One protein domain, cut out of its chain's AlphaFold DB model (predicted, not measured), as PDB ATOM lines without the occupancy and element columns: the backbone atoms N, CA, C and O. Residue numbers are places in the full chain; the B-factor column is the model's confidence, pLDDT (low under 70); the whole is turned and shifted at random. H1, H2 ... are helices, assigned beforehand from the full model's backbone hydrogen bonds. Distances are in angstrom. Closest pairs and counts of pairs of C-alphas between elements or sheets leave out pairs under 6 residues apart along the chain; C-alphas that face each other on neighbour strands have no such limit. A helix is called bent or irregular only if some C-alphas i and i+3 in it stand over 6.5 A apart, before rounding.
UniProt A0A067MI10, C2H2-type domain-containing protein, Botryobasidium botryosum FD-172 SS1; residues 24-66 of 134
ATOM      1  N   LYS A  24     295.317 283.511 209.560       78.00
ATOM      2  CA  LYS A  24     294.009 284.184 209.521       78.00
ATOM      3  C   LYS A  24     292.917 283.341 210.188       78.00
ATOM      4  O   LYS A  24     292.113 283.865 210.946       78.00
ATOM      5  N   ARG A  25     292.931 282.028 209.948       77.19
ATOM      6  CA  ARG A  25     291.999 281.090 210.582       77.19
ATOM      7  C   ARG A  25     292.240 281.005 212.085       77.19
ATOM      8  O   ARG A  25     291.300 281.126 212.848       77.19
ATOM      9  N   HIS A  26     293.496 280.869 212.495       81.19
ATOM     10  CA  HIS A  26     293.845 280.835 213.910       81.19
ATOM     11  C   HIS A  26     293.419 282.097 214.663       81.19
ATOM     12  O   HIS A  26     292.883 281.994 215.760       81.19
ATOM     13  N   VAL A  27     293.648 283.275 214.080       78.50
ATOM     14  CA  VAL A  27     293.242 284.538 214.701       78.50
ATOM     15  C   VAL A  27     291.724 284.578 214.858       78.50
ATOM     16  O   VAL A  27     291.248 284.860 215.953       78.50
ATOM     17  N   ASN A  28     290.972 284.188 213.829       75.69
ATOM     18  CA  ASN A  28     289.514 284.143 213.915       75.69
ATOM     19  C   ASN A  28     289.004 283.110 214.936       75.69
ATOM     20  O   ASN A  28     288.064 283.404 215.668       75.69
ATOM     21  N   ASP A  29     289.628 281.931 215.002       71.31
ATOM     22  CA  ASP A  29     289.220 280.835 215.887       71.31
ATOM     23  C   ASP A  29     289.540 281.121 217.363       71.31
ATOM     24  O   ASP A  29     288.736 280.824 218.241       71.31
ATOM     25  N   VAL A  30     290.725 281.677 217.645       72.69
ATOM     26  CA  VAL A  30     291.269 281.788 219.009       72.69
ATOM     27  C   VAL A  30     291.110 283.188 219.589       72.69
ATOM     28  O   VAL A  30     290.835 283.326 220.777       72.69
ATOM     29  N   HIS A  31     291.297 284.227 218.772       75.56
ATOM     30  CA  HIS A  31     291.326 285.611 219.246       75.56
ATOM     31  C   HIS A  31     290.023 286.361 218.968       75.56
ATOM     32  O   HIS A  31     289.608 287.166 219.793       75.56
ATOM     33  N   THR A  32     289.371 286.104 217.834       73.12
ATOM     34  CA  THR A  32     288.130 286.804 217.462       73.12
ATOM     35  C   THR A  32     286.872 286.043 217.892       73.12
ATOM     36  O   THR A  32     285.840 286.676 218.064       73.12
ATOM     37  N   GLN A  33     286.950 284.713 218.076       64.62
ATOM     38  CA  GLN A  33     285.807 283.828 218.386       64.62
ATOM     39  C   GLN A  33     284.579 284.098 217.497       64.62
ATOM     40  O   GLN A  33     283.433 283.983 217.919       64.62
ATOM     41  N   ASP A  34     284.826 284.476 216.244       59.06
ATOM     42  CA  ASP A  34     283.787 284.907 215.315       59.06
ATOM     43  C   ASP A  34     283.129 283.662 214.695       59.06
ATOM     44  O   ASP A  34     283.527 283.157 213.637       59.06
ATOM     45  N   THR A  35     282.165 283.083 215.413       63.28
ATOM     46  CA  THR A  35     281.431 281.880 215.000       63.28
ATOM     47  C   THR A  35     280.371 282.221 213.955       63.28
ATOM     48  O   THR A  35     279.207 282.482 214.251       63.28
ATOM     49  N   LYS A  36     280.760 282.187 212.676       67.94
ATOM     50  CA  LYS A  36     279.838 282.458 211.553       67.94
ATOM     51  C   LYS A  36     278.908 281.298 211.194       67.94
ATOM     52  O   LYS A  36     278.002 281.484 210.386       67.94
ATOM     53  N   TYR A  37     279.143 280.096 211.719       69.38
ATOM     54  CA  TYR A  37     278.462 278.884 211.267       69.38
ATOM     55  C   TYR A  37     277.640 278.284 212.404       69.38
ATOM     56  O   TYR A  37     278.128 277.446 213.159       69.38
ATOM     57  N   ARG A  38     276.384 278.723 212.512       71.12
ATOM     58  CA  ARG A  38     275.401 278.186 213.459       71.12
ATOM     59  C   ARG A  38     274.672 277.005 212.842       71.12
ATOM     60  O   ARG A  38     274.323 277.047 211.662       71.12
ATOM     61  N   CYS A  39     274.460 275.957 213.626       77.69
ATOM     62  CA  CYS A  39     273.559 274.891 213.230       77.69
ATOM     63  C   CYS A  39     272.109 275.390 213.304       77.69
ATOM     64  O   CYS A  39     271.734 276.067 214.255       77.69
ATOM     65  N   ASN A  40     271.306 275.068 212.292       75.69
ATOM     66  CA  ASN A  40     269.891 275.439 212.201       75.69
ATOM     67  C   ASN A  40     268.960 274.297 212.655       75.69
ATOM     68  O   ASN A  40     267.814 274.244 212.225       75.69
ATOM     69  N   PHE A  41     269.463 273.355 213.457       74.25
ATOM     70  CA  PHE A  41     268.694 272.201 213.919       74.25
ATOM     71  C   PHE A  41     267.961 272.523 215.227       74.25
ATOM     72  O   PHE A  41     268.543 273.125 216.133       74.25
ATOM     73  N   GLU A  42     266.697 272.119 215.321       70.88
ATOM     74  CA  GLU A  42     265.835 272.378 216.476       70.88
ATOM     75  C   GLU A  42     266.436 271.732 217.740       70.88
ATOM     76  O   GLU A  42     266.674 270.528 217.785       70.88
ATOM     77  N   GLY A  43     266.736 272.542 218.762       70.75
ATOM     78  CA  GLY A  43     267.370 272.083 220.007       70.75
ATOM     79  C   GLY A  43     268.905 272.030 219.991       70.75
ATOM     80  O   GLY A  43     269.510 271.734 221.021       70.75
ATOM     81  N   CYS A  44     269.558 272.373 218.876       73.62
ATOM     82  CA  CYS A  44     271.015 272.383 218.779       73.62
ATOM     83  C   CYS A  44     271.593 273.807 218.833       73.62
ATOM     84  O   CYS A  44     271.428 274.599 217.909       73.62
ATOM     85  N   THR A  45     272.353 274.124 219.884       73.81
ATOM     86  CA  THR A  45     273.061 275.411 220.039       73.81
ATOM     87  C   THR A  45     274.498 275.373 219.509       73.81
ATOM     88  O   THR A  45     275.340 276.176 219.908       73.81
ATOM     89  N   PHE A  46     274.814 274.431 218.613       75.00
ATOM     90  CA  PHE A  46     276.172 274.269 218.103       75.00
ATOM     91  C   PHE A  46     276.565 275.419 217.169       75.00
ATOM     92  O   PHE A  46     275.975 275.625 216.103       75.00
ATOM     93  N   GLU A  47     277.622 276.130 217.550       74.31
ATOM     94  CA  GLU A  47     278.232 277.192 216.761       74.31
ATOM     95  C   GLU A  47     279.683 276.828 216.443       74.31
ATOM     96  O   GLU A  47     280.480 276.512 217.324       74.31
ATOM     97  N   ALA A  48     280.041 276.885 215.164       72.94
ATOM     98  CA  ALA A  48     281.392 276.639 214.694       72.94
ATOM     99  C   ALA A  48     281.973 277.878 214.009       72.94
ATOM    100  O   ALA A  48     281.290 278.669 213.357       72.94
ATOM    101  N   THR A  49     283.292 278.002 214.089       73.31
ATOM    102  CA  THR A  49     284.069 278.998 213.344       73.31
ATOM    103  C   THR A  49     284.426 278.521 211.932       73.31
ATOM    104  O   THR A  49     284.745 279.319 211.051       73.31
ATOM    105  N   GLN A  50     284.323 277.210 211.672       75.06
ATOM    106  CA  GLN A  50     284.702 276.585 210.404       75.06
ATOM    107  C   GLN A  50     283.555 275.777 209.789       75.06
ATOM    108  O   GLN A  50     282.958 274.912 210.432       75.06
ATOM    109  N   LYS A  51     283.335 275.962 208.479       77.31
ATOM    110  CA  LYS A  51     282.335 275.213 207.697       77.31
ATOM    111  C   LYS A  51     282.564 273.696 207.722       77.31
ATOM    112  O   LYS A  51     281.605 272.931 207.725       77.31
ATOM    113  N   ALA A  52     283.823 273.254 207.757       80.25
ATOM    114  CA  ALA A  52     284.165 271.833 207.832       80.25
ATOM    115  C   ALA A  52     283.638 271.182 209.123       80.25
ATOM    116  O   ALA A  52     283.162 270.050 209.086       80.25
ATOM    117  N   ASN A  53     283.672 271.917 210.237       77.81
ATOM    118  CA  ASN A  53     283.174 271.437 211.523       77.81
ATOM    119  C   ASN A  53     281.645 271.388 211.522       77.81
ATOM    120  O   ASN A  53     281.088 270.361 211.890       77.81
ATOM    121  N   LEU A  54     280.971 272.422 210.995       80.94
ATOM    122  CA  LEU A  54     279.511 272.395 210.826       80.94
ATOM    123  C   LEU A  54     279.065 271.246 209.912       80.94
ATOM    124  O   LEU A  54     278.092 270.562 210.204       80.94
ATOM    125  N   SER A  55     279.790 270.983 208.822       82.75
ATOM    126  CA  SER A  55     279.439 269.899 207.902       82.75
ATOM    127  C   SER A  55     279.598 268.510 208.516       82.75
ATOM    128  O   SER A  55     278.874 267.605 208.112       82.75
ATOM    129  N   LYS A  56     280.552 268.317 209.436       81.44
ATOM    130  CA  LYS A  56     280.680 267.071 210.207       81.44
ATOM    131  C   LYS A  56     279.584 266.979 211.262       81.44
ATOM    132  O   LYS A  56     278.951 265.941 211.366       81.44
ATOM    133  N   HIS A  57     279.333 268.077 211.967       82.19
ATOM    134  CA  HIS A  57     278.286 268.175 212.976       82.19
ATOM    135  C   HIS A  57     276.896 267.871 212.401       82.19
ATOM    136  O   HIS A  57     276.141 267.123 213.003       82.19
ATOM    137  N   ARG A  58     276.578 268.355 211.196       77.56
ATOM    138  CA  ARG A  58     275.282 268.082 210.560       77.56
ATOM    139  C   ARG A  58     275.016 266.590 210.337       77.56
ATOM    140  O   ARG A  58     273.880 266.177 210.478       77.56
ATOM    141  N   LYS A  59     276.057 265.793 210.074       81.06
ATOM    142  CA  LYS A  59     275.928 264.333 209.916       81.06
ATOM    143  C   LYS A  59     275.544 263.620 211.212       81.06
ATOM    144  O   LYS A  59     275.134 262.471 211.160       81.06
ATOM    145  N   ILE A  60     275.749 264.272 212.357       75.69
ATOM    146  CA  ILE A  60     275.346 263.741 213.657       75.69
ATOM    147  C   ILE A  60     273.827 263.830 213.773       75.69
ATOM    148  O   ILE A  60     273.233 262.863 214.206       75.69
ATOM    149  N   HIS A  61     273.189 264.898 213.279       73.81
ATOM    150  CA  HIS A  61     271.721 264.992 213.241       73.81
ATOM    151  C   HIS A  61     271.083 263.884 212.404       73.81
ATOM    152  O   HIS A  61     270.100 263.292 212.828       73.81
ATOM    153  N   ASP A  62     271.695 263.539 211.267       69.38
ATOM    154  CA  ASP A  62     271.257 262.405 210.441       69.38
ATOM    155  C   ASP A  62     271.406 261.040 211.161       69.38
ATOM    156  O   ASP A  62     270.813 260.051 210.737       69.38
ATOM    157  N   LEU A  63     272.217 260.966 212.224       63.41
ATOM    158  CA  LEU A  63     272.498 259.745 212.994       63.41
ATOM    159  C   LEU A  63     271.831 259.742 214.388       63.41
ATOM    160  O   LEU A  63     271.664 258.680 214.977       63.41
ATOM    161  N   GLU A  64     271.464 260.913 214.913       55.44
ATOM    162  CA  GLU A  64     270.888 261.143 216.247       55.44
ATOM    163  C   GLU A  64     269.350 261.069 216.247       55.44
ATOM    164  O   GLU A  64     268.749 260.952 217.314       55.44
ATOM    165  N   GLU A  65     268.695 261.040 215.076       53.78
ATOM    166  CA  GLU A  65     267.233 260.863 214.960       53.78
ATOM    167  C   GLU A  65     266.721 259.579 215.656       53.78
ATOM    168  O   GLU A  65     265.549 259.479 216.011       53.78
ATOM    169  N   THR A  66     267.601 258.610 215.929       43.75
ATOM    170  CA  THR A  66     267.287 257.357 216.638       43.75
ATOM    171  C   THR A  66     267.686 257.315 218.118       43.75
ATOM    172  O   THR A  66     267.570 256.269 218.753       43.75
TER     173      THR A  66
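What this domain is: This is residues 24 to 66 of the 134 residues of the protein "C2H2-type domain-containing protein" of Botryobasidium botryosum FD-172 SS1 (UniProt A0A067MI10). One longer helix, H2, makes one part of a thin rod, with a loop of chain folded back on itself beside it and a short helix, H1, set across the other end of the rod, away from H2. The loop, residues 33 to 50, has no named element, but its two limbs meet in a short antiparallel pairing. The printed part has 43 residues with two named helices, H1 then H2, and no named strand; its class is all helix. It is loose, with a radius of gyration of the C-alphas of 11.7 A, and spans 38 by 17 by 11 A.

Where its parts are: H2, the longest helix, holds residues 51 to 64 and measures 20.1 A from first to last C-alpha, from Lys 51 at (282.335, 275.213, 207.697) to Glu 64 at (270.888, 261.143, 216.247). H1 holds residues 24 to 32, with C-alpha 24 at (294.009, 284.184, 209.521), and measures 10.2 A. H1 is neither bent nor irregular, but only just: C-alphas 29 and 32 are 6.3 A apart.

How they stand to each other: H2 and H1 are apart, with no C-alpha of the one within 8 A of the other. Between them, residues 37 to 38 pair with residues 47 to 48, antiparallel. In H2, 6 of 10 O i to N i+4 pairs are within hydrogen-bond range, and in H1, 4 of 5.

The domain as a whole: The C-alphas farthest apart are those of Lys 24 and Thr 66, the first and last printed residues, at 38.5 A. The printed part has no cut. The link from H1 to H2, 18 residues, is long. The mean pLDDT of the printed part is 72.6; residues 33 to 37 and 62 to 66 are under 70.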